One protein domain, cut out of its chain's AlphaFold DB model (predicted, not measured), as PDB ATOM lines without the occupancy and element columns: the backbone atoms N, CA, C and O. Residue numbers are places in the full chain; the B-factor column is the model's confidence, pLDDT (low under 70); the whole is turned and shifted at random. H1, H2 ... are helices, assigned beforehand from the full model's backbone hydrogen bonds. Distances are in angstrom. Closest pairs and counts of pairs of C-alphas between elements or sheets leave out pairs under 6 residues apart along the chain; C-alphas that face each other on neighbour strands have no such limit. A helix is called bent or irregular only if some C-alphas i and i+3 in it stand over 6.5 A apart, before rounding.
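Overview. This is residues 342 to 501 of the 542 residues of an uncharacterized protein of Coccomyxa subellipsoidea (strain C-169) (UniProt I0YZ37). This is a compact pile of ten helices, laid down roughly in chain order along the longest axis, with H1 at one end and H9 and H10 at the other. H4 and H6 lie in the middle, and most helices cross the ones they pack on. The printed part has 160 residues with ten named helices, H1 to H10 in that order, and no named strand; its class is all helix. The radius of gyration of the C-alphas is 13.8 A, and the C-alphas span 40 by 30 by 25 A.

Arrangement. Start at H1, residues 342 to 353, H2, residues 360 to 369, and H3, residues 373 to 386: they form an up and down bundle, helices side by side, each running against the one before. H1 and H2 are a helical hairpin, in which H1 touches with residues 343 to 347 alone; their closest C-alphas, those of Ala 343 and Ala 366, are 5.7 A apart. H1 touches H3 at a shallow tilt of 16 degrees, the same way, closest at the C-alphas of Ala 351 and Ala 383, 5.0 A apart. Next, H4, residues 395 to 408, touches H2, closest at the C-alphas of Ala 364 and Ala 403, 4.3 A apart. H5, residues 412 to 425, touches H3 at a steep tilt of 53 degrees, with the C-alphas of Ser 373 and Ala 418 closest at 4.4 A. H6, residues 427 to 440, is about perpendicular to H4 at 79 degrees and touches it, closest at the C-alphas of Ala 401 and Ala 433, 4.7 A apart. H7, residues 442 to 459, touches H5, with the C-alphas of Ala 416 and Ala 451 closest at 4.5 A. H8, residues 461 to 477, touches H6, closest at the C-alphas of Ala 431 and Ala 471, 4.4 A apart. H9, residues 480 to 491, forms a helical hairpin with H8, closest at the C-alphas of Gln 476 and Ala 483, 4.6 A apart; H8 touches H9 with residues 472 to 477 alone, and H9 touches H8 with residues 482 to 487 alone. H10, residues 494 to 499, touches residues 449 to 457 of H7 alone, with the C-alphas of Ser 453 and Asp 495 closest at 5.6 A. H1 and H10 are apart. Every O i to N i+4 pair is within hydrogen-bond range in H1 to H7, H9 and H10; in H8 it is 11 of 13.

Along the chain. Find C-alpha 342 at (128.510, 184.098, 139.919), where H1 begins. The longest helix, H7, runs 25.8 A from C-alpha 442 at (133.410, 156.961, 156.335) to C-alpha 459. H8 runs 23.5 A and is irregular, with C-alphas 463 and 466 7.2 A apart. H10 ends at C-alpha 499, (151.285, 155.994, 144.754).

Size, cuts and confidence. The two C-alphas farthest apart, those of Thr 342 and Asn 480, are 42.8 A apart. The printed part has no cut, and no link is long. Look at the B-factor column: the mean pLDDT of the printed part is 76.3, and 38 residues are under 70, among them residues 342 to 366.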
ATOM      1  N   THR A 342     129.009 183.921 138.546       39.94
ATOM      2  CA  THR A 342     128.510 184.098 139.919       39.94
ATOM      3  C   THR A 342     129.090 183.054 140.873       39.94
ATOM      4  O   THR A 342     129.570 183.432 141.936       39.94
ATOM      5  N   ALA A 343     129.127 181.771 140.489       40.84
ATOM      6  CA  ALA A 343     129.688 180.710 141.333       40.84
ATOM      7  C   ALA A 343     131.179 180.945 141.650       40.84
ATOM      8  O   ALA A 343     131.590 180.881 142.809       40.84
ATOM      9  N   THR A 344     131.982 181.302 140.640       47.84
ATOM     10  CA  THR A 344     133.405 181.627 140.833       47.84
ATOM     11  C   THR A 344     133.600 182.918 141.637       47.84
ATOM     12  O   THR A 344     134.539 183.002 142.428       47.84
ATOM     13  N   ALA A 345     132.717 183.916 141.499       37.97
ATOM     14  CA  ALA A 345     132.770 185.136 142.307       37.97
ATOM     15  C   ALA A 345     132.431 184.882 143.787       37.97
ATOM     16  O   ALA A 345     133.152 185.379 144.651       37.97
ATOM     17  N   SER A 346     131.402 184.077 144.082       43.12
ATOM     18  CA  SER A 346     131.065 183.640 145.446       43.12
ATOM     19  C   SER A 346     132.238 182.919 146.101       43.12
ATOM     20  O   SER A 346     132.735 183.382 147.123       43.12
ATOM     21  N   ALA A 347     132.782 181.885 145.451       44.47
ATOM     22  CA  ALA A 347     133.915 181.123 145.978       44.47
ATOM     23  C   ALA A 347     135.142 181.998 146.279       44.47
ATOM     24  O   ALA A 347     135.849 181.781 147.264       44.47
ATOM     25  N   LYS A 348     135.390 183.010 145.439       46.62
ATOM     26  CA  LYS A 348     136.505 183.954 145.583       46.62
ATOM     27  C   LYS A 348     136.265 184.996 146.678       46.62
ATOM     28  O   LYS A 348     137.228 185.415 147.309       46.62
ATOM     29  N   ALA A 349     135.015 185.386 146.929       39.19
ATOM     30  CA  ALA A 349     134.639 186.250 148.047       39.19
ATOM     31  C   ALA A 349     134.663 185.492 149.389       39.19
ATOM     32  O   ALA A 349     135.211 185.988 150.369       39.19
ATOM     33  N   GLU A 350     134.153 184.260 149.418       49.81
ATOM     34  CA  GLU A 350     134.101 183.389 150.601       49.81
ATOM     35  C   GLU A 350     135.512 182.959 151.044       49.81
ATOM     36  O   GLU A 350     135.866 183.052 152.222       49.81
ATOM     37  N   ALA A 351     136.381 182.616 150.086       44.56
ATOM     38  CA  ALA A 351     137.805 182.380 150.334       44.56
ATOM     39  C   ALA A 351     138.595 183.645 150.726       44.56
ATOM     40  O   ALA A 351     139.724 183.527 151.201       44.56
ATOM     41  N   GLN A 352     138.027 184.842 150.533       41.59
ATOM     42  CA  GLN A 352     138.593 186.116 150.992       41.59
ATOM     43  C   GLN A 352     138.104 186.531 152.384       41.59
ATOM     44  O   GLN A 352     138.813 187.280 153.055       41.59
ATOM     45  N   SER A 353     136.945 186.038 152.835       43.59
ATOM     46  CA  SER A 353     136.457 186.205 154.213       43.59
ATOM     47  C   SER A 353     137.032 185.192 155.213       43.59
ATOM     48  O   SER A 353     136.855 185.377 156.415       43.59
ATOM     49  N   GLY A 354     137.733 184.159 154.732       42.94
ATOM     50  CA  GLY A 354     138.327 183.096 155.544       42.94
ATOM     51  C   GLY A 354     137.301 182.031 155.938       42.94
ATOM     52  O   GLY A 354     136.511 182.242 156.853       42.94
ATOM     53  N   PHE A 355     137.343 180.878 155.257       50.75
ATOM     54  CA  PHE A 355     136.329 179.815 155.324       50.75
ATOM     55  C   PHE A 355     135.825 179.482 156.743       50.75
ATOM     56  O   PHE A 355     136.508 178.823 157.536       50.75
ATOM     57  N   GLY A 356     134.588 179.891 157.021       49.31
ATOM     58  CA  GLY A 356     133.819 179.532 158.203       49.31
ATOM     59  C   GLY A 356     132.983 178.265 157.998       49.31
ATOM     60  O   GLY A 356     132.829 177.743 156.896       49.31
ATOM     61  N   GLY A 357     132.379 177.770 159.083       38.59
ATOM     62  CA  GLY A 357     131.627 176.505 159.085       38.59
ATOM     63  C   GLY A 357     130.336 176.469 158.246       38.59
ATOM     64  O   GLY A 357     129.671 175.438 158.225       38.59
ATOM     65  N   GLY A 358     129.956 177.561 157.572       43.78
ATOM     66  CA  GLY A 358     128.873 177.561 156.579       43.78
ATOM     67  C   GLY A 358     129.341 177.189 155.167       43.78
ATOM     68  O   GLY A 358     128.540 176.736 154.345       43.78
ATOM     69  N   ASP A 359     130.635 177.338 154.890       62.62
ATOM     70  CA  ASP A 359     131.108 177.637 153.535       62.62
ATOM     71  C   ASP A 359     131.466 176.366 152.750       62.62
ATOM     72  O   ASP A 359     131.628 176.405 151.531       62.62
ATOM     73  N   ALA A 360     131.515 175.207 153.421       60.09
ATOM     74  CA  ALA A 360     131.824 173.916 152.803       60.09
ATOM     75  C   ALA A 360     130.896 173.595 151.620       60.09
ATOM     76  O   ALA A 360     131.367 173.157 150.576       60.09
ATOM     77  N   ASN A 361     129.591 173.868 151.756       62.28
ATOM     78  CA  ASN A 361     128.609 173.628 150.695       62.28
ATOM     79  C   ASN A 361     128.814 174.560 149.486       62.28
ATOM     80  O   ASN A 361     128.589 174.139 148.353       62.28
ATOM     81  N   ALA A 362     129.212 175.814 149.718       65.38
ATOM     82  CA  ALA A 362     129.426 176.799 148.659       65.38
ATOM     83  C   ALA A 362     130.743 176.518 147.920       65.38
ATOM     84  O   ALA A 362     130.749 176.401 146.696       65.38
ATOM     85  N   ALA A 363     131.817 176.228 148.661       66.94
ATOM     86  CA  ALA A 363     133.069 175.720 148.109       66.94
ATOM     87  C   ALA A 363     132.877 174.385 147.356       66.94
ATOM     88  O   ALA A 363     133.445 174.210 146.282       66.94
ATOM     89  N   ALA A 364     132.033 173.467 147.844       67.44
ATOM     90  CA  ALA A 364     131.688 172.230 147.136       67.44
ATOM     91  C   ALA A 364     130.977 172.493 145.804       67.44
ATOM     92  O   ALA A 364     131.332 171.896 144.788       67.44
ATOM     93  N   GLN A 365     129.995 173.401 145.791       68.56
ATOM     94  CA  GLN A 365     129.316 173.814 144.562       68.56
ATOM     95  C   GLN A 365     130.287 174.503 143.599       68.56
ATOM     96  O   GLN A 365     130.258 174.205 142.411       68.56
ATOM     97  N   ALA A 366     131.203 175.333 144.099       68.19
ATOM     98  CA  ALA A 366     132.245 175.953 143.291       68.19
ATOM     99  C   ALA A 366     133.199 174.922 142.666       68.19
ATOM    100  O   ALA A 366     133.435 174.980 141.464       68.19
ATOM    101  N   ILE A 367     133.688 173.935 143.427       75.88
ATOM    102  CA  ILE A 367     134.499 172.834 142.875       75.88
ATOM    103  C   ILE A 367     133.698 172.053 141.815       75.88
ATOM    104  O   ILE A 367     134.236 171.734 140.761       75.88
ATOM    105  N   ALA A 368     132.422 171.748 142.071       71.50
ATOM    106  CA  ALA A 368     131.607 170.907 141.191       71.50
ATOM    107  C   ALA A 368     131.078 171.618 139.927       71.50
ATOM    108  O   ALA A 368     130.787 170.940 138.938       71.50
ATOM    109  N   GLN A 369     130.932 172.951 139.958       69.75
ATOM    110  CA  GLN A 369     130.364 173.777 138.879       69.75
ATOM    111  C   GLN A 369     131.395 174.664 138.159       69.75
ATOM    112  O   GLN A 369     131.096 175.173 137.078       69.75
ATOM    113  N   SER A 370     132.591 174.883 138.717       63.47
ATOM    114  CA  SER A 370     133.611 175.712 138.066       63.47
ATOM    115  C   SER A 370     134.176 175.024 136.823       63.47
ATOM    116  O   SER A 370     134.745 173.937 136.896       63.47
ATOM    117  N   GLY A 371     134.128 175.722 135.684       57.94
ATOM    118  CA  GLY A 371     134.898 175.367 134.485       57.94
ATOM    119  C   GLY A 371     136.405 175.654 134.602       57.94
ATOM    120  O   GLY A 371     137.138 175.460 133.637       57.94
ATOM    121  N   SER A 372     136.868 176.140 135.759       71.19
ATOM    122  CA  SER A 372     138.253 176.511 136.060       71.19
ATOM    123  C   SER A 372     138.684 175.898 137.397       71.19
ATOM    124  O   SER A 372     138.363 176.406 138.476       71.19
ATOM    125  N   SER A 373     139.452 174.808 137.339       74.94
ATOM    126  CA  SER A 373     140.113 174.224 138.518       74.94
ATOM    127  C   SER A 373     141.205 175.138 139.095       74.94
ATOM    128  O   SER A 373     141.578 174.984 140.258       74.94
ATOM    129  N   GLN A 374     141.684 176.112 138.309       74.50
ATOM    130  CA  GLN A 374     142.661 177.125 138.718       74.50
ATOM    131  C   GLN A 374     142.081 178.078 139.770       74.50
ATOM    132  O   GLN A 374     142.645 178.174 140.855       74.50
ATOM    133  N   ASP A 375     140.930 178.710 139.508       66.75
ATOM    134  CA  ASP A 375     140.316 179.653 140.459       66.75
ATOM    135  C   ASP A 375     139.973 178.990 141.802       66.75
ATOM    136  O   ASP A 375     140.099 179.611 142.855       66.75
ATOM    137  N   VAL A 376     139.596 177.709 141.768       72.81
ATOM    138  CA  VAL A 376     139.329 176.889 142.958       72.81
ATOM    139  C   VAL A 376     140.613 176.638 143.761       72.81
ATOM    140  O   VAL A 376     140.630 176.832 144.976       72.81
ATOM    141  N   ALA A 377     141.703 176.245 143.098       73.00
ATOM    142  CA  ALA A 377     142.996 176.026 143.748       73.00
ATOM    143  C   ALA A 377     143.601 177.322 144.313       73.00
ATOM    144  O   ALA A 377     144.197 177.308 145.393       73.00
ATOM    145  N   ASP A 378     143.415 178.449 143.625       70.81
ATOM    146  CA  ASP A 378     143.857 179.767 144.084       70.81
ATOM    147  C   ASP A 378     143.024 180.248 145.283       70.81
ATOM    148  O   ASP A 378     143.590 180.752 146.253       70.81
ATOM    149  N   ALA A 379     141.708 180.004 145.285       69.56
ATOM    150  CA  ALA A 379     140.831 180.263 146.428       69.56
ATOM    151  C   ALA A 379     141.241 179.445 147.671       69.56
ATOM    152  O   ALA A 379     141.425 180.013 148.750       69.56
ATOM    153  N   PHE A 380     141.491 178.135 147.532       75.12
ATOM    154  CA  PHE A 380     142.029 177.324 148.636       75.12
ATOM    155  C   PHE A 380     143.400 177.810 149.116       75.12
ATOM    156  O   PHE A 380     143.662 177.817 150.320       75.12
ATOM    157  N   SER A 381     144.259 178.258 148.197       75.44
ATOM    158  CA  SER A 381     145.582 178.799 148.530       75.44
ATOM    159  C   SER A 381     145.482 180.123 149.300       75.44
ATOM    160  O   SER A 381     146.204 180.313 150.281       75.44
ATOM    161  N   GLN A 382     144.553 181.004 148.911       72.31
ATOM    162  CA  GLN A 382     144.281 182.270 149.591       72.31
ATOM    163  C   GLN A 382     143.727 182.034 151.002       72.31
ATOM    164  O   GLN A 382     144.306 182.539 151.967       72.31
ATOM    165  N   ALA A 383     142.694 181.202 151.150       70.94
ATOM    166  CA  ALA A 383     142.112 180.895 152.454       70.94
ATOM    167  C   ALA A 383     143.102 180.174 153.393       70.94
ATOM    168  O   ALA A 383     143.133 180.471 154.586       70.94
ATOM    169  N   TYR A 384     143.978 179.300 152.876       75.44
ATOM    170  CA  TYR A 384     145.065 178.701 153.665       75.44
ATOM    171  C   TYR A 384     146.024 179.765 154.222       75.44
ATOM    172  O   TYR A 384     146.412 179.701 155.387       75.44
ATOM    173  N   SER A 385     146.393 180.762 153.406       75.88
ATOM    174  CA  SER A 385     147.289 181.844 153.838       75.88
ATOM    175  C   SER A 385     146.648 182.777 154.874       75.88
ATOM    176  O   SER A 385     147.339 183.255 155.770       75.88
ATOM    177  N   GLN A 386     145.325 182.976 154.807       71.50
ATOM    178  CA  GLN A 386     144.559 183.713 155.818       71.50
ATOM    179  C   GLN A 386     144.379 182.923 157.126       71.50
ATOM    180  O   GLN A 386     144.335 183.524 158.194       71.50
ATOM    181  N   ALA A 387     144.291 181.589 157.062       62.72
ATOM    182  CA  ALA A 387     143.956 180.736 158.208       62.72
ATOM    183  C   ALA A 387     145.032 180.664 159.312       62.72
ATOM    184  O   ALA A 387     144.734 180.174 160.398       62.72
ATOM    185  N   GLY A 388     146.259 181.135 159.055       56.41
ATOM    186  CA  GLY A 388     147.308 181.291 160.072       56.41
ATOM    187  C   GLY A 388     147.864 179.972 160.627       56.41
ATOM    188  O   GLY A 388     147.508 179.556 161.722       56.41
ATOM    189  N   ASN A 389     148.797 179.349 159.894       64.19
ATOM    190  CA  ASN A 389     149.449 178.077 160.261       64.19
ATOM    191  C   ASN A 389     148.448 176.948 160.634       64.19
ATOM    192  O   ASN A 389     148.486 176.419 161.750       64.19
ATOM    193  N   PRO A 390     147.509 176.602 159.729       66.19
ATOM    194  CA  PRO A 390     146.358 175.764 160.055       66.19
ATOM    195  C   PRO A 390     146.738 174.310 160.380       66.19
ATOM    196  O   PRO A 390     147.431 173.628 159.626       66.19
ATOM    197  N   THR A 391     146.223 173.810 161.502       78.50
ATOM    198  CA  THR A 391     146.418 172.437 161.991       78.50
ATOM    199  C   THR A 391     145.341 171.472 161.481       78.50
ATOM    200  O   THR A 391     144.317 171.880 160.927       78.50
ATOM    201  N   LEU A 392     145.522 170.171 161.738       72.69
ATOM    202  CA  LEU A 392     144.536 169.113 161.455       72.69
ATOM    203  C   LEU A 392     143.180 169.308 162.174       72.69
ATOM    204  O   LEU A 392     142.167 168.747 161.756       72.69
ATOM    205  N   THR A 393     143.155 170.110 163.244       76.44
ATOM    206  CA  THR A 393     141.951 170.500 163.997       76.44
ATOM    207  C   THR A 393     141.356 171.842 163.555       76.44
ATOM    208  O   THR A 393     140.301 172.222 164.056       76.44
ATOM    209  N   SER A 394     141.992 172.564 162.627       74.56
ATOM    210  CA  SER A 394     141.538 173.895 162.204       74.56
ATOM    211  C   SER A 394     140.195 173.868 161.448       74.56
ATOM    212  O   SER A 394     139.908 172.909 160.718       74.56
ATOM    213  N   PRO A 395     139.387 174.949 161.526       71.31
ATOM    214  CA  PRO A 395     138.179 175.097 160.713       71.31
ATOM    215  C   PRO A 395     138.461 174.996 159.210       71.31
ATOM    216  O   PRO A 395     137.691 174.363 158.490       71.31
ATOM    217  N   PHE A 396     139.598 175.532 158.745       79.38
ATOM    218  CA  PHE A 396     140.041 175.407 157.355       79.38
ATOM    219  C   PHE A 396     140.220 173.937 156.943       79.38
ATOM    220  O   PHE A 396     139.702 173.532 155.902       79.38
ATOM    221  N   ALA A 397     140.896 173.116 157.757       79.25
ATOM    222  CA  ALA A 397     141.093 171.695 157.461       79.25
ATOM    223  C   ALA A 397     139.756 170.945 157.347       79.25
ATOM    224  O   ALA A 397     139.570 170.146 156.432       79.25
ATOM    225  N   SER A 398     138.810 171.220 158.250       78.62
ATOM    226  CA  SER A 398     137.498 170.560 158.242       78.62
ATOM    227  C   SER A 398     136.627 171.014 157.064       78.62
ATOM    228  O   SER A 398     136.033 170.183 156.380       78.62
ATOM    229  N   THR A 399     136.598 172.320 156.789       80.81
ATOM    230  CA  THR A 399     135.782 172.918 155.717       80.81
ATOM    231  C   THR A 399     136.299 172.517 154.335       80.81
ATOM    232  O   THR A 399     135.505 172.139 153.480       80.81
ATOM    233  N   SER A 400     137.622 172.504 154.128       79.94
ATOM    234  CA  SER A 400     138.236 172.041 152.873       79.94
ATOM    235  C   SER A 400     138.014 170.546 152.631       79.94
ATOM    236  O   SER A 400     137.565 170.172 151.549       79.94
ATOM    237  N   ALA A 401     138.235 169.695 153.640       84.19
ATOM    238  CA  ALA A 401     137.949 168.262 153.561       84.19
ATOM    239  C   ALA A 401     136.480 167.977 153.202       84.19
ATOM    240  O   ALA A 401     136.200 167.157 152.325       84.19
ATOM    241  N   GLN A 402     135.536 168.675 153.843       83.44
ATOM    242  CA  GLN A 402     134.110 168.520 153.562       83.44
ATOM    243  C   GLN A 402     133.738 169.035 152.164       83.44
ATOM    244  O   GLN A 402     133.036 168.327 151.441       83.44
ATOM    245  N   ALA A 403     134.230 170.213 151.767       81.75
ATOM    246  CA  ALA A 403     133.957 170.801 150.458       81.75
ATOM    247  C   ALA A 403     134.410 169.876 149.320       81.75
ATOM    248  O   ALA A 403     133.631 169.552 148.421       81.75
ATOM    249  N   PHE A 404     135.646 169.376 149.399       82.06
ATOM    250  CA  PHE A 404     136.168 168.420 148.429       82.06
ATOM    251  C   PHE A 404     135.412 167.086 148.443       82.06
ATOM    252  O   PHE A 404     135.136 166.551 147.371       82.06
ATOM    253  N   ALA A 405     135.028 166.543 149.603       82.69
ATOM    254  CA  ALA A 405     134.257 165.297 149.665       82.69
ATOM    255  C   ALA A 405     132.848 165.440 149.052       82.69
ATOM    256  O   ALA A 405     132.400 164.561 148.315       82.69
ATOM    257  N   GLN A 406     132.166 166.564 149.297       80.81
ATOM    258  CA  GLN A 406     130.860 166.884 148.705       80.81
ATOM    259  C   GLN A 406     130.950 167.126 147.190       80.81
ATOM    260  O   GLN A 406     130.099 166.655 146.432       80.81
ATOM    261  N   ALA A 407     132.006 167.802 146.731       80.56
ATOM    262  CA  ALA A 407     132.285 167.951 145.308       80.56
ATOM    263  C   ALA A 407     132.607 166.602 144.648       80.56
ATOM    264  O   ALA A 407     132.081 166.297 143.586       80.56
ATOM    265  N   SER A 408     133.386 165.741 145.309       82.62
ATOM    266  CA  SER A 408     133.710 164.397 144.806       82.62
ATOM    267  C   SER A 408     132.459 163.532 144.620       82.62
ATOM    268  O   SER A 408     132.366 162.778 143.657       82.62
ATOM    269  N   ALA A 409     131.472 163.682 145.509       79.69
ATOM    270  CA  ALA A 409     130.190 162.981 145.447       79.69
ATOM    271  C   ALA A 409     129.208 163.525 144.384       79.69
ATOM    272  O   ALA A 409     128.173 162.902 144.151       79.69
ATOM    273  N   SER A 410     129.497 164.670 143.754       80.12
ATOM    274  CA  SER A 410     128.628 165.312 142.749       80.12
ATOM    275  C   SER A 410     129.285 165.451 141.369       80.12
ATOM    276  O   SER A 410     128.620 165.266 140.354       80.12
ATOM    277  N   ASN A 411     130.591 165.719 141.320       83.19
ATOM    278  CA  ASN A 411     131.417 165.784 140.119       83.19
ATOM    279  C   ASN A 411     132.864 165.366 140.458       83.19
ATOM    280  O   ASN A 411     133.742 166.202 140.693       83.19
ATOM    281  N   VAL A 412     133.110 164.049 140.495       84.94
ATOM    282  CA  VAL A 412     134.415 163.466 140.867       84.94
ATOM    283  C   VAL A 412     135.564 163.936 139.971       84.94
ATOM    284  O   VAL A 412     136.692 164.062 140.439       84.94
ATOM    285  N   ASP A 413     135.287 164.243 138.702       85.44
ATOM    286  CA  ASP A 413     136.291 164.704 137.747       85.44
ATOM    287  C   ASP A 413     136.716 166.155 138.002       85.44
ATOM    288  O   ASP A 413     137.915 166.430 138.018       85.44
ATOM    289  N   ALA A 414     135.779 167.066 138.285       81.25
ATOM    290  CA  ALA A 414     136.128 168.438 138.666       81.25
ATOM    291  C   ALA A 414     136.807 168.497 140.047       81.25
ATOM    292  O   ALA A 414     137.768 169.246 140.231       81.25
ATOM    293  N   ALA A 415     136.382 167.651 140.994       85.19
ATOM    294  CA  ALA A 415     137.053 167.502 142.285       85.19
ATOM    295  C   ALA A 415     138.499 166.997 142.138       85.19
ATOM    296  O   ALA A 415     139.402 167.527 142.787       85.19
ATOM    297  N   ALA A 416     138.735 166.026 141.250       90.06
ATOM    298  CA  ALA A 416     140.066 165.508 140.947       90.06
ATOM    299  C   ALA A 416     140.985 166.559 140.304       90.06
ATOM    300  O   ALA A 416     142.173 166.631 140.638       90.06
ATOM    301  N   ASP A 417     140.444 167.388 139.411       88.38
ATOM    302  CA  ASP A 417     141.214 168.388 138.669       88.38
ATOM    303  C   ASP A 417     141.524 169.603 139.556       88.38
ATOM    304  O   ASP A 417     142.651 170.100 139.560       88.38
ATOM    305  N   ALA A 418     140.571 170.025 140.396       86.62
ATOM    306  CA  ALA A 418     140.789 171.013 141.453       86.62
ATOM    307  C   ALA A 418     141.803 170.532 142.504       86.62
ATOM    308  O   ALA A 418     142.675 171.302 142.913       86.62
ATOM    309  N   PHE A 419     141.743 169.262 142.919       89.75
ATOM    310  CA  PHE A 419     142.698 168.710 143.882       89.75
ATOM    311  C   PHE A 419     144.119 168.659 143.307       89.75
ATOM    312  O   PHE A 419     145.043 169.188 143.921       89.75
ATOM    313  N   ALA A 420     144.293 168.120 142.095       91.69
ATOM    314  CA  ALA A 420     145.591 168.079 141.420       91.69
ATOM    315  C   ALA A 420     146.181 169.482 141.199       91.69
ATOM    316  O   ALA A 420     147.373 169.708 141.423       91.69
ATOM    317  N   LYS A 421     145.338 170.453 140.827       89.56
ATOM    318  CA  LYS A 421     145.734 171.859 140.714       89.56
ATOM    319  C   LYS A 421     146.172 172.424 142.069       89.56
ATOM    320  O   LYS A 421     147.239 173.032 142.130       89.56
ATOM    321  N   THR A 422     145.440 172.138 143.150       85.81
ATOM    322  CA  THR A 422     145.790 172.558 144.522       85.81
ATOM    323  C   THR A 422     147.113 171.946 144.990       85.81
ATOM    324  O   THR A 422     147.937 172.663 145.547       85.81
ATOM    325  N   CYS A 423     147.401 170.674 144.683       89.56
ATOM    326  CA  CYS A 423     148.713 170.062 144.950       89.56
ATOM    327  C   CYS A 423     149.875 170.830 144.292       89.56
ATOM    328  O   CYS A 423     150.971 170.871 144.850       89.56
ATOM    329  N   SER A 424     149.641 171.445 143.124       87.31
ATOM    330  CA  SER A 424     150.653 172.215 142.384       87.31
ATOM    331  C   SER A 424     150.793 173.685 142.810       87.31
ATOM    332  O   SER A 424     151.833 174.281 142.539       87.31
ATOM    333  N   THR A 425     149.782 174.278 143.458       83.62
ATOM    334  CA  THR A 425     149.808 175.682 143.923       83.62
ATOM    335  C   THR A 425     150.083 175.801 145.422       83.62
ATOM    336  O   THR A 425     150.855 176.662 145.838       83.62
ATOM    337  N   ASN A 426     149.487 174.928 146.237       86.88
ATOM    338  CA  ASN A 426     149.663 174.874 147.683       86.88
ATOM    339  C   ASN A 426     149.552 173.420 148.186       86.88
ATOM    340  O   ASN A 426     148.504 172.954 148.646       86.88
ATOM    341  N   LEU A 427     150.688 172.719 148.115       87.56
ATOM    342  CA  LEU A 427     150.890 171.353 148.608       87.56
ATOM    343  C   LEU A 427     150.414 171.183 150.059       87.56
ATOM    344  O   LEU A 427     149.827 170.157 150.393       87.56
ATOM    345  N   ASP A 428     150.621 172.189 150.910       85.75
ATOM    346  CA  ASP A 428     150.286 172.134 152.333       85.75
ATOM    347  C   ASP A 428     148.771 172.184 152.569       85.75
ATOM    348  O   ASP A 428     148.254 171.390 153.354       85.75
ATOM    349  N   ALA A 429     148.046 173.035 151.834       83.81
ATOM    350  CA  ALA A 429     146.584 173.056 151.848       83.81
ATOM    351  C   ALA A 429     145.998 171.713 151.380       83.81
ATOM    352  O   ALA A 429     145.123 171.155 152.046       83.81
ATOM    353  N   ALA A 430     146.525 171.160 150.281       87.00
ATOM    354  CA  ALA A 430     146.119 169.852 149.768       87.00
ATOM    355  C   ALA A 430     146.411 168.720 150.772       87.00
ATOM    356  O   ALA A 430     145.554 167.868 151.021       87.00
ATOM    357  N   ALA A 431     147.593 168.724 151.394       91.00
ATOM    358  CA  ALA A 431     147.991 167.736 152.393       91.00
ATOM    359  C   ALA A 431     147.121 167.802 153.658       91.00
ATOM    360  O   ALA A 431     146.721 166.762 154.181       91.00
ATOM    361  N   LEU A 432     146.787 169.007 154.129       87.50
ATOM    362  CA  LEU A 432     145.967 169.213 155.321       87.50
ATOM    363  C   LEU A 432     144.511 168.778 155.101       87.50
ATOM    364  O   LEU A 432     143.961 168.042 155.923       87.50
ATOM    365  N   ALA A 433     143.913 169.169 153.969       87.31
ATOM    366  CA  ALA A 433     142.575 168.734 153.568       87.31
ATOM    367  C   ALA A 433     142.507 167.204 153.422       87.31
ATOM    368  O   ALA A 433     141.571 166.572 153.912       87.31
ATOM    369  N   THR A 434     143.538 166.591 152.827       90.38
ATOM    370  CA  THR A 434     143.624 165.130 152.672       90.38
ATOM    371  C   THR A 434     143.772 164.411 153.999       90.38
ATOM    372  O   THR A 434     143.033 163.463 154.257       90.38
ATOM    373  N   ALA A 435     144.672 164.877 154.870       88.12
ATOM    374  CA  ALA A 435     144.831 164.313 156.202       88.12
ATOM    375  C   ALA A 435     143.499 164.364 156.961       88.12
ATOM    376  O   ALA A 435     143.066 163.350 157.502       88.12
ATOM    377  N   LYS A 436     142.798 165.506 156.941       89.00
ATOM    378  CA  LYS A 436     141.517 165.663 157.638       89.00
ATOM    379  C   LYS A 436     140.418 164.778 157.047       89.00
ATOM    380  O   LYS A 436     139.773 164.061 157.807       89.00
ATOM    381  N   ALA A 437     140.236 164.763 155.725       86.94
ATOM    382  CA  ALA A 437     139.233 163.924 155.064       86.94
ATOM    383  C   ALA A 437     139.428 162.430 155.379       86.94
ATOM    384  O   ALA A 437     138.470 161.726 155.695       86.94
ATOM    385  N   PHE A 438     140.675 161.957 155.340       84.38
ATOM    386  CA  PHE A 438     141.010 160.552 155.575       84.38
ATOM    387  C   PHE A 438     140.941 160.166 157.062       84.38
ATOM    388  O   PHE A 438     140.587 159.032 157.376       84.38
ATOM    389  N   VAL A 439     141.220 161.102 157.978       80.81
ATOM    390  CA  VAL A 439     141.071 160.905 159.431       80.81
ATOM    391  C   VAL A 439     139.602 160.912 159.870       80.81
ATOM    392  O   VAL A 439     139.243 160.138 160.753       80.81
ATOM    393  N   THR A 440     138.735 161.722 159.246       79.62
ATOM    394  CA  THR A 440     137.279 161.700 159.504       79.62
ATOM    395  C   THR A 440     136.631 160.380 159.058       79.62
ATOM    396  O   THR A 440     135.667 159.923 159.671       79.62
ATOM    397  N   GLY A 441     137.170 159.735 158.018       77.56
ATOM    398  CA  GLY A 441     136.736 158.407 157.585       77.56
ATOM    399  C   GLY A 441     135.366 158.379 156.889       77.56
ATOM    400  O   GLY A 441     134.885 159.373 156.336       77.56
ATOM    401  N   GLY A 442     134.746 157.195 156.890       79.38
ATOM    402  CA  GLY A 442     133.410 156.961 156.335       79.38
ATOM    403  C   GLY A 442     133.254 157.368 154.864       79.38
ATOM    404  O   GLY A 442     134.207 157.372 154.085       79.38
ATOM    405  N   ALA A 443     132.027 157.737 154.483       73.00
ATOM    406  CA  ALA A 443     131.690 158.097 153.105       73.00
ATOM    407  C   ALA A 443     132.462 159.324 152.578       73.00
ATOM    408  O   ALA A 443     132.722 159.397 151.379       73.00
ATOM    409  N   GLN A 444     132.867 160.262 153.448       75.19
ATOM    410  CA  GLN A 444     133.690 161.411 153.047       75.19
ATOM    411  C   GLN A 444     135.094 160.973 152.618       75.19
ATOM    412  O   GLN A 444     135.548 161.370 151.544       75.19
ATOM    413  N   ALA A 445     135.751 160.110 153.401       80.38
ATOM    414  CA  ALA A 445     137.048 159.550 153.028       80.38
ATOM    415  C   ALA A 445     136.961 158.732 151.731       80.38
ATOM    416  O   ALA A 445     137.809 158.897 150.859       80.38
ATOM    417  N   SER A 446     135.920 157.906 151.559       80.50
ATOM    418  CA  SER A 446     135.721 157.125 150.330       80.50
ATOM    419  C   SER A 446     135.485 158.002 149.096       80.50
ATOM    420  O   SER A 446     136.108 157.767 148.063       80.50
ATOM    421  N   ALA A 447     134.632 159.028 149.189       82.00
ATOM    422  CA  ALA A 447     134.390 159.955 148.083       82.00
ATOM    423  C   ALA A 447     135.665 160.725 147.710       82.00
ATOM    424  O   ALA A 447     136.006 160.832 146.532       82.00
ATOM    425  N   PHE A 448     136.424 161.201 148.701       86.25
ATOM    426  CA  PHE A 448     137.658 161.930 148.425       86.25
ATOM    427  C   PHE A 448     138.781 161.019 147.900       86.25
ATOM    428  O   PHE A 448     139.506 161.406 146.987       86.25
ATOM    429  N   ALA A 449     138.876 159.771 148.368       88.44
ATOM    430  CA  ALA A 449     139.787 158.776 147.801       88.44
ATOM    431  C   ALA A 449     139.479 158.466 146.320       88.44
ATOM    432  O   ALA A 449     140.405 158.249 145.538       88.44
ATOM    433  N   GLN A 450     138.209 158.510 145.895       87.56
ATOM    434  CA  GLN A 450     137.846 158.387 144.475       87.56
ATOM    435  C   GLN A 450     138.337 159.585 143.647       87.56
ATOM    436  O   GLN A 450     138.901 159.381 142.571       87.56
ATOM    437  N   ALA A 451     138.203 160.819 144.146       89.19
ATOM    438  CA  ALA A 451     138.758 161.995 143.471       89.19
ATOM    439  C   ALA A 451     140.292 161.940 143.384       89.19
ATOM    440  O   ALA A 451     140.846 162.175 142.316       89.19
ATOM    441  N   ILE A 452     140.985 161.530 144.451       92.62
ATOM    442  CA  ILE A 452     142.449 161.364 144.442       92.62
ATOM    443  C   ILE A 452     142.883 160.261 143.456       92.62
ATOM    444  O   ILE A 452     143.842 160.457 142.711       92.62
ATOM    445  N   SER A 453     142.174 159.128 143.395       92.00
ATOM    446  CA  SER A 453     142.386 158.071 142.386       92.00
ATOM    447  C   SER A 453     142.242 158.613 140.956       92.00
ATOM    448  O   SER A 453     143.104 158.372 140.104       92.00
ATOM    449  N   ARG A 454     141.218 159.440 140.698       90.38
ATOM    450  CA  ARG A 454     141.058 160.158 139.423       90.38
ATOM    451  C   ARG A 454     142.195 161.152 139.163       90.38
ATOM    452  O   ARG A 454     142.696 161.182 138.040       90.38
ATOM    453  N   SER A 455     142.673 161.893 140.167       91.88
ATOM    454  CA  SER A 455     143.833 162.786 140.029       91.88
ATOM    455  C   SER A 455     145.103 162.012 139.660       91.88
ATOM    456  O   SER A 455     145.809 162.406 138.737       91.88
ATOM    457  N   ILE A 456     145.371 160.885 140.328       92.69
ATOM    458  CA  ILE A 456     146.507 159.999 140.024       92.69
ATOM    459  C   ILE A 456     146.377 159.425 138.604       92.69
ATOM    460  O   ILE A 456     147.368 159.371 137.879       92.69
ATOM    461  N   SER A 457     145.162 159.062 138.183       90.75
ATOM    462  CA  SER A 457     144.880 158.546 136.835       90.75
ATOM    463  C   SER A 457     145.101 159.589 135.727       90.75
ATOM    464  O   SER A 457     145.593 159.239 134.658       90.75
ATOM    465  N   LYS A 458     144.739 160.860 135.963       89.62
ATOM    466  CA  LYS A 458     144.864 161.956 134.981       89.62
ATOM    467  C   LYS A 458     146.257 162.585 134.934       89.62
ATOM    468  O   LYS A 458     146.775 162.844 133.853       89.62
ATOM    469  N   TYR A 459     146.842 162.864 136.099       91.94
ATOM    470  CA  TYR A 459     148.059 163.677 136.245       91.94
ATOM    471  C   TYR A 459     149.296 162.858 136.642       91.94
ATOM    472  O   TYR A 459     150.399 163.398 136.731       91.94
ATOM    473  N   GLY A 460     149.127 161.553 136.866       91.06
ATOM    474  CA  GLY A 460     150.172 160.659 137.344       91.06
ATOM    475  C   GLY A 460     150.435 160.807 138.844       91.06
ATOM    476  O   GLY A 460     150.239 161.859 139.453       91.06
ATOM    477  N   CYS A 461     150.943 159.737 139.455       89.88
ATOM    478  CA  CYS A 461     151.265 159.730 140.883       89.88
ATOM    479  C   CYS A 461     152.245 160.849 141.289       89.88
ATOM    480  O   CYS A 461     152.066 161.462 142.336       89.88
ATOM    481  N   GLN A 462     153.242 161.163 140.453       89.06
ATOM    482  CA  GLN A 462     154.312 162.122 140.776       89.06
ATOM    483  C   GLN A 462     153.795 163.526 141.148       89.06
ATOM    484  O   GLN A 462     154.403 164.192 141.982       89.06
ATOM    485  N   ALA A 463     152.658 163.957 140.588       86.31
ATOM    486  CA  ALA A 463     152.033 165.243 140.909       86.31
ATOM    487  C   ALA A 463     151.302 165.255 142.270       86.31
ATOM    488  O   ALA A 463     151.071 166.317 142.842       86.31
ATOM    489  N   ILE A 464     150.921 164.080 142.783       92.06
ATOM    490  CA  ILE A 464     150.003 163.909 143.922       92.06
ATOM    491  C   ILE A 464     150.715 163.318 145.154       92.06
ATOM    492  O   ILE A 464     150.385 163.650 146.294       92.06
ATOM    493  N   GLN A 465     151.736 162.486 144.934       92.69
ATOM    494  CA  GLN A 465     152.541 161.828 145.966       92.69
ATOM    495  C   GLN A 465     153.092 162.782 147.044       92.69
ATOM    496  O   GLN A 465     153.021 162.407 148.215       92.69
ATOM    497  N   PRO A 466     153.592 164.000 146.734       89.88
ATOM    498  CA  PRO A 466     154.127 164.896 147.762       89.88
ATOM    499  C   PRO A 466     153.063 165.354 148.771       89.88
ATOM    500  O   PRO A 466     153.320 165.375 149.976       89.88
ATOM    501  N   ALA A 467     151.847 165.652 148.297       91.06
ATOM    502  CA  ALA A 467     150.724 166.011 149.158       91.06
ATOM    503  C   ALA A 467     150.231 164.801 149.972       91.06
ATOM    504  O   ALA A 467     149.996 164.932 151.170       91.06
ATOM    505  N   LEU A 468     150.156 163.610 149.363       90.75
ATOM    506  CA  LEU A 468     149.786 162.366 150.054       90.75
ATOM    507  C   LEU A 468     150.785 161.963 151.149       90.75
ATOM    508  O   LEU A 468     150.375 161.561 152.238       90.75
ATOM    509  N   ALA A 469     152.088 162.091 150.890       88.00
ATOM    510  CA  ALA A 469     153.139 161.786 151.859       88.00
ATOM    511  C   ALA A 469     153.160 162.793 153.021       88.00
ATOM    512  O   ALA A 469     153.354 162.408 154.173       88.00
ATOM    513  N   LYS A 470     152.896 164.080 152.755       87.38
ATOM    514  CA  LYS A 470     152.725 165.072 153.824       87.38
ATOM    515  C   LYS A 470     151.423 164.848 154.606       87.38
ATOM    516  O   LYS A 470     151.425 164.987 155.826       87.38
ATOM    517  N   ALA A 471     150.344 164.427 153.945       90.75
ATOM    518  CA  ALA A 471     149.078 164.092 154.595       90.75
ATOM    519  C   ALA A 471     149.198 162.887 155.544       90.75
ATOM    520  O   ALA A 471     148.668 162.929 156.656       90.75
ATOM    521  N   SER A 472     149.935 161.840 155.152       87.75
ATOM    522  CA  SER A 472     150.169 160.676 156.014       87.75
ATOM    523  C   SER A 472     151.041 161.027 157.225       87.75
ATOM    524  O   SER A 472     150.720 160.618 158.340       87.75
ATOM    525  N   ALA A 473     152.073 161.860 157.047       81.44
ATOM    526  CA  ALA A 473     152.893 162.376 158.143       81.44
ATOM    527  C   ALA A 473     152.086 163.256 159.122       81.44
ATOM    528  O   ALA A 473     152.233 163.120 160.336       81.44
ATOM    529  N   LEU A 474     151.184 164.109 158.617       84.50
ATOM    530  CA  LEU A 474     150.256 164.893 159.445       84.50
ATOM    531  C   LEU A 474     149.305 163.986 160.243       84.50
ATOM    532  O   LEU A 474     149.137 164.179 161.448       84.50
ATOM    533  N   ALA A 475     148.726 162.963 159.607       80.69
ATOM    534  CA  ALA A 475     147.866 161.991 160.283       80.69
ATOM    535  C   ALA A 475     148.621 161.184 161.359       80.69
ATOM    536  O   ALA A 475     148.067 160.925 162.425       80.69
ATOM    537  N   GLN A 476     149.893 160.842 161.129       79.94
ATOM    538  CA  GLN A 476     150.763 160.216 162.134       79.94
ATOM    539  C   GLN A 476     151.062 161.152 163.312       79.94
ATOM    540  O   GLN A 476     150.928 160.743 164.465       79.94
ATOM    541  N   ALA A 477     151.395 162.419 163.046       73.62
ATOM    542  CA  ALA A 477     151.643 163.425 164.081       73.62
ATOM    543  C   ALA A 477     150.402 163.716 164.952       73.62
ATOM    544  O   ALA A 477     150.538 164.084 166.115       73.62
ATOM    545  N   SER A 478     149.194 163.499 164.418       76.81
ATOM    546  CA  SER A 478     147.926 163.607 165.154       76.81
ATOM    547  C   SER A 478     147.570 162.364 165.995       76.81
ATOM    548  O   SER A 478     146.504 162.336 166.613       76.81
ATOM    549  N   GLY A 479     148.436 161.345 166.044       69.12
ATOM    550  CA  GLY A 479     148.309 160.174 166.917       69.12
ATOM    551  C   GLY A 479     147.700 158.923 166.269       69.12
ATOM    552  O   GLY A 479     147.141 158.945 165.173       69.12
ATOM    553  N   ASN A 480     147.802 157.794 166.978       58.88
ATOM    554  CA  ASN A 480     147.579 156.445 166.432       58.88
ATOM    555  C   ASN A 480     146.190 156.225 165.793       58.88
ATOM    556  O   ASN A 480     146.076 155.483 164.815       58.88
ATOM    557  N   GLY A 481     145.139 156.872 166.309       68.75
ATOM    558  CA  GLY A 481     143.795 156.806 165.721       68.75
ATOM    559  C   GLY A 481     143.722 157.482 164.348       68.75
ATOM    560  O   GLY A 481     143.201 156.904 163.398       68.75
ATOM    561  N   ALA A 482     144.335 158.659 164.209       67.44
ATOM    562  CA  ALA A 482     144.418 159.374 162.940       67.44
ATOM    563  C   ALA A 482     145.298 158.619 161.925       67.44
ATOM    564  O   ALA A 482     144.902 158.437 160.773       67.44
ATOM    565  N   ALA A 483     146.444 158.089 162.363       70.25
ATOM    566  CA  ALA A 483     147.332 157.277 161.531       70.25
ATOM    567  C   ALA A 483     146.641 156.023 160.956       70.25
ATOM    568  O   ALA A 483     146.795 155.704 159.774       70.25
ATOM    569  N   SER A 484     145.863 155.311 161.780       72.44
ATOM    570  CA  SER A 484     145.153 154.091 161.370       72.44
ATOM    571  C   SER A 484     143.933 154.384 160.493       72.44
ATOM    572  O   SER A 484     143.761 153.707 159.479       72.44
ATOM    573  N   ALA A 485     143.156 155.433 160.792       73.31
ATOM    574  CA  ALA A 485     142.083 155.915 159.917       73.31
ATOM    575  C   ALA A 485     142.616 156.306 158.527       73.31
ATOM    576  O   ALA A 485     142.123 155.804 157.515       73.31
ATOM    577  N   PHE A 486     143.699 157.096 158.473       83.75
ATOM    578  CA  PHE A 486     144.350 157.469 157.216       83.75
ATOM    579  C   PHE A 486     144.817 156.250 156.420       83.75
ATOM    580  O   PHE A 486     144.584 156.163 155.215       83.75
ATOM    581  N   SER A 487     145.448 155.286 157.092       81.56
ATOM    582  CA  SER A 487     145.978 154.089 156.435       81.56
ATOM    583  C   SER A 487     144.859 153.202 155.873       81.56
ATOM    584  O   SER A 487     144.998 152.683 154.766       81.56
ATOM    585  N   LYS A 488     143.718 153.087 156.573       77.25
ATOM    586  CA  LYS A 488     142.516 152.405 156.061       77.25
ATOM    587  C   LYS A 488     141.898 153.134 154.863       77.25
ATOM    588  O   LYS A 488     141.566 152.487 153.873       77.25
ATOM    589  N   ALA A 489     141.791 154.463 154.913       77.81
ATOM    590  CA  ALA A 489     141.296 155.262 153.790       77.81
ATOM    591  C   ALA A 489     142.199 155.123 152.549       77.81
ATOM    592  O   ALA A 489     141.703 154.840 151.459       77.81
ATOM    593  N   ALA A 490     143.522 155.212 152.714       81.94
ATOM    594  CA  ALA A 490     144.485 155.023 151.630       81.94
ATOM    595  C   ALA A 490     144.442 153.602 151.033       81.94
ATOM    596  O   ALA A 490     144.473 153.456 149.815       81.94
ATOM    597  N   ALA A 491     144.307 152.561 151.864       80.25
ATOM    598  CA  ALA A 491     144.188 151.173 151.403       80.25
ATOM    599  C   ALA A 491     142.848 150.852 150.709       80.25
ATOM    600  O   ALA A 491     142.753 149.842 150.017       80.25
ATOM    601  N   SER A 492     141.826 151.709 150.835       80.19
ATOM    602  CA  SER A 492     140.568 151.564 150.082       80.19
ATOM    603  C   SER A 492     140.699 151.892 148.583       80.19
ATOM    604  O   SER A 492     139.782 151.611 147.814       80.19
ATOM    605  N   SER A 493     141.840 152.446 148.148       84.50
ATOM    606  CA  SER A 493     142.144 152.726 146.742       84.50
ATOM    607  C   SER A 493     143.531 152.208 146.355       84.50
ATOM    608  O   SER A 493     144.557 152.685 146.843       84.50
ATOM    609  N   GLY A 494     143.565 151.259 145.413       80.06
ATOM    610  CA  GLY A 494     144.811 150.679 144.902       80.06
ATOM    611  C   GLY A 494     145.751 151.710 144.267       80.06
ATOM    612  O   GLY A 494     146.969 151.573 144.396       80.06
ATOM    613  N   ASP A 495     145.215 152.775 143.661       85.19
ATOM    614  CA  ASP A 495     146.012 153.863 143.078       85.19
ATOM    615  C   ASP A 495     146.748 154.656 144.160       85.19
ATOM    616  O   ASP A 495     147.931 154.960 144.018       85.19
ATOM    617  N   ILE A 496     146.066 154.956 145.272       88.94
ATOM    618  CA  ILE A 496     146.629 155.709 146.400       88.94
ATOM    619  C   ILE A 496     147.663 154.862 147.139       88.94
ATOM    620  O   ILE A 496     148.758 155.349 147.419       88.94
ATOM    621  N   GLN A 497     147.358 153.586 147.400       86.75
ATOM    622  CA  GLN A 497     148.308 152.652 148.006       86.75
ATOM    623  C   GLN A 497     149.567 152.490 147.138       86.75
ATOM    624  O   GLN A 497     150.681 152.585 147.656       86.75
ATOM    625  N   SER A 498     149.403 152.316 145.822       83.38
ATOM    626  CA  SER A 498     150.523 152.234 144.874       83.38
ATOM    627  C   SER A 498     151.324 153.537 144.835       83.38
ATOM    628  O   SER A 498     152.553 153.511 144.854       83.38
ATOM    629  N   CYS A 499     150.642 154.687 144.837       86.50
ATOM    630  CA  CYS A 499     151.285 155.994 144.754       86.50
ATOM    631  C   CYS A 499     152.052 156.383 146.029       86.50
ATOM    632  O   CYS A 499     153.114 156.998 145.959       86.50
ATOM    633  N   LEU A 500     151.587 155.950 147.203       85.75
ATOM    634  CA  LEU A 500     152.330 156.060 148.463       85.75
ATOM    635  C   LEU A 500     153.546 155.110 148.550       85.75
ATOM    636  O   LEU A 500     154.220 155.084 149.576       85.75
ATOM    637  N   GLY A 501     153.849 154.339 147.498       72.19
ATOM    638  CA  GLY A 501     154.945 153.365 147.483       72.19
ATOM    639  C   GLY A 501     154.625 152.068 148.235       72.19
ATOM    640  O   GLY A 501     155.534 151.312 148.572       72.19
TER     641      GLY A 501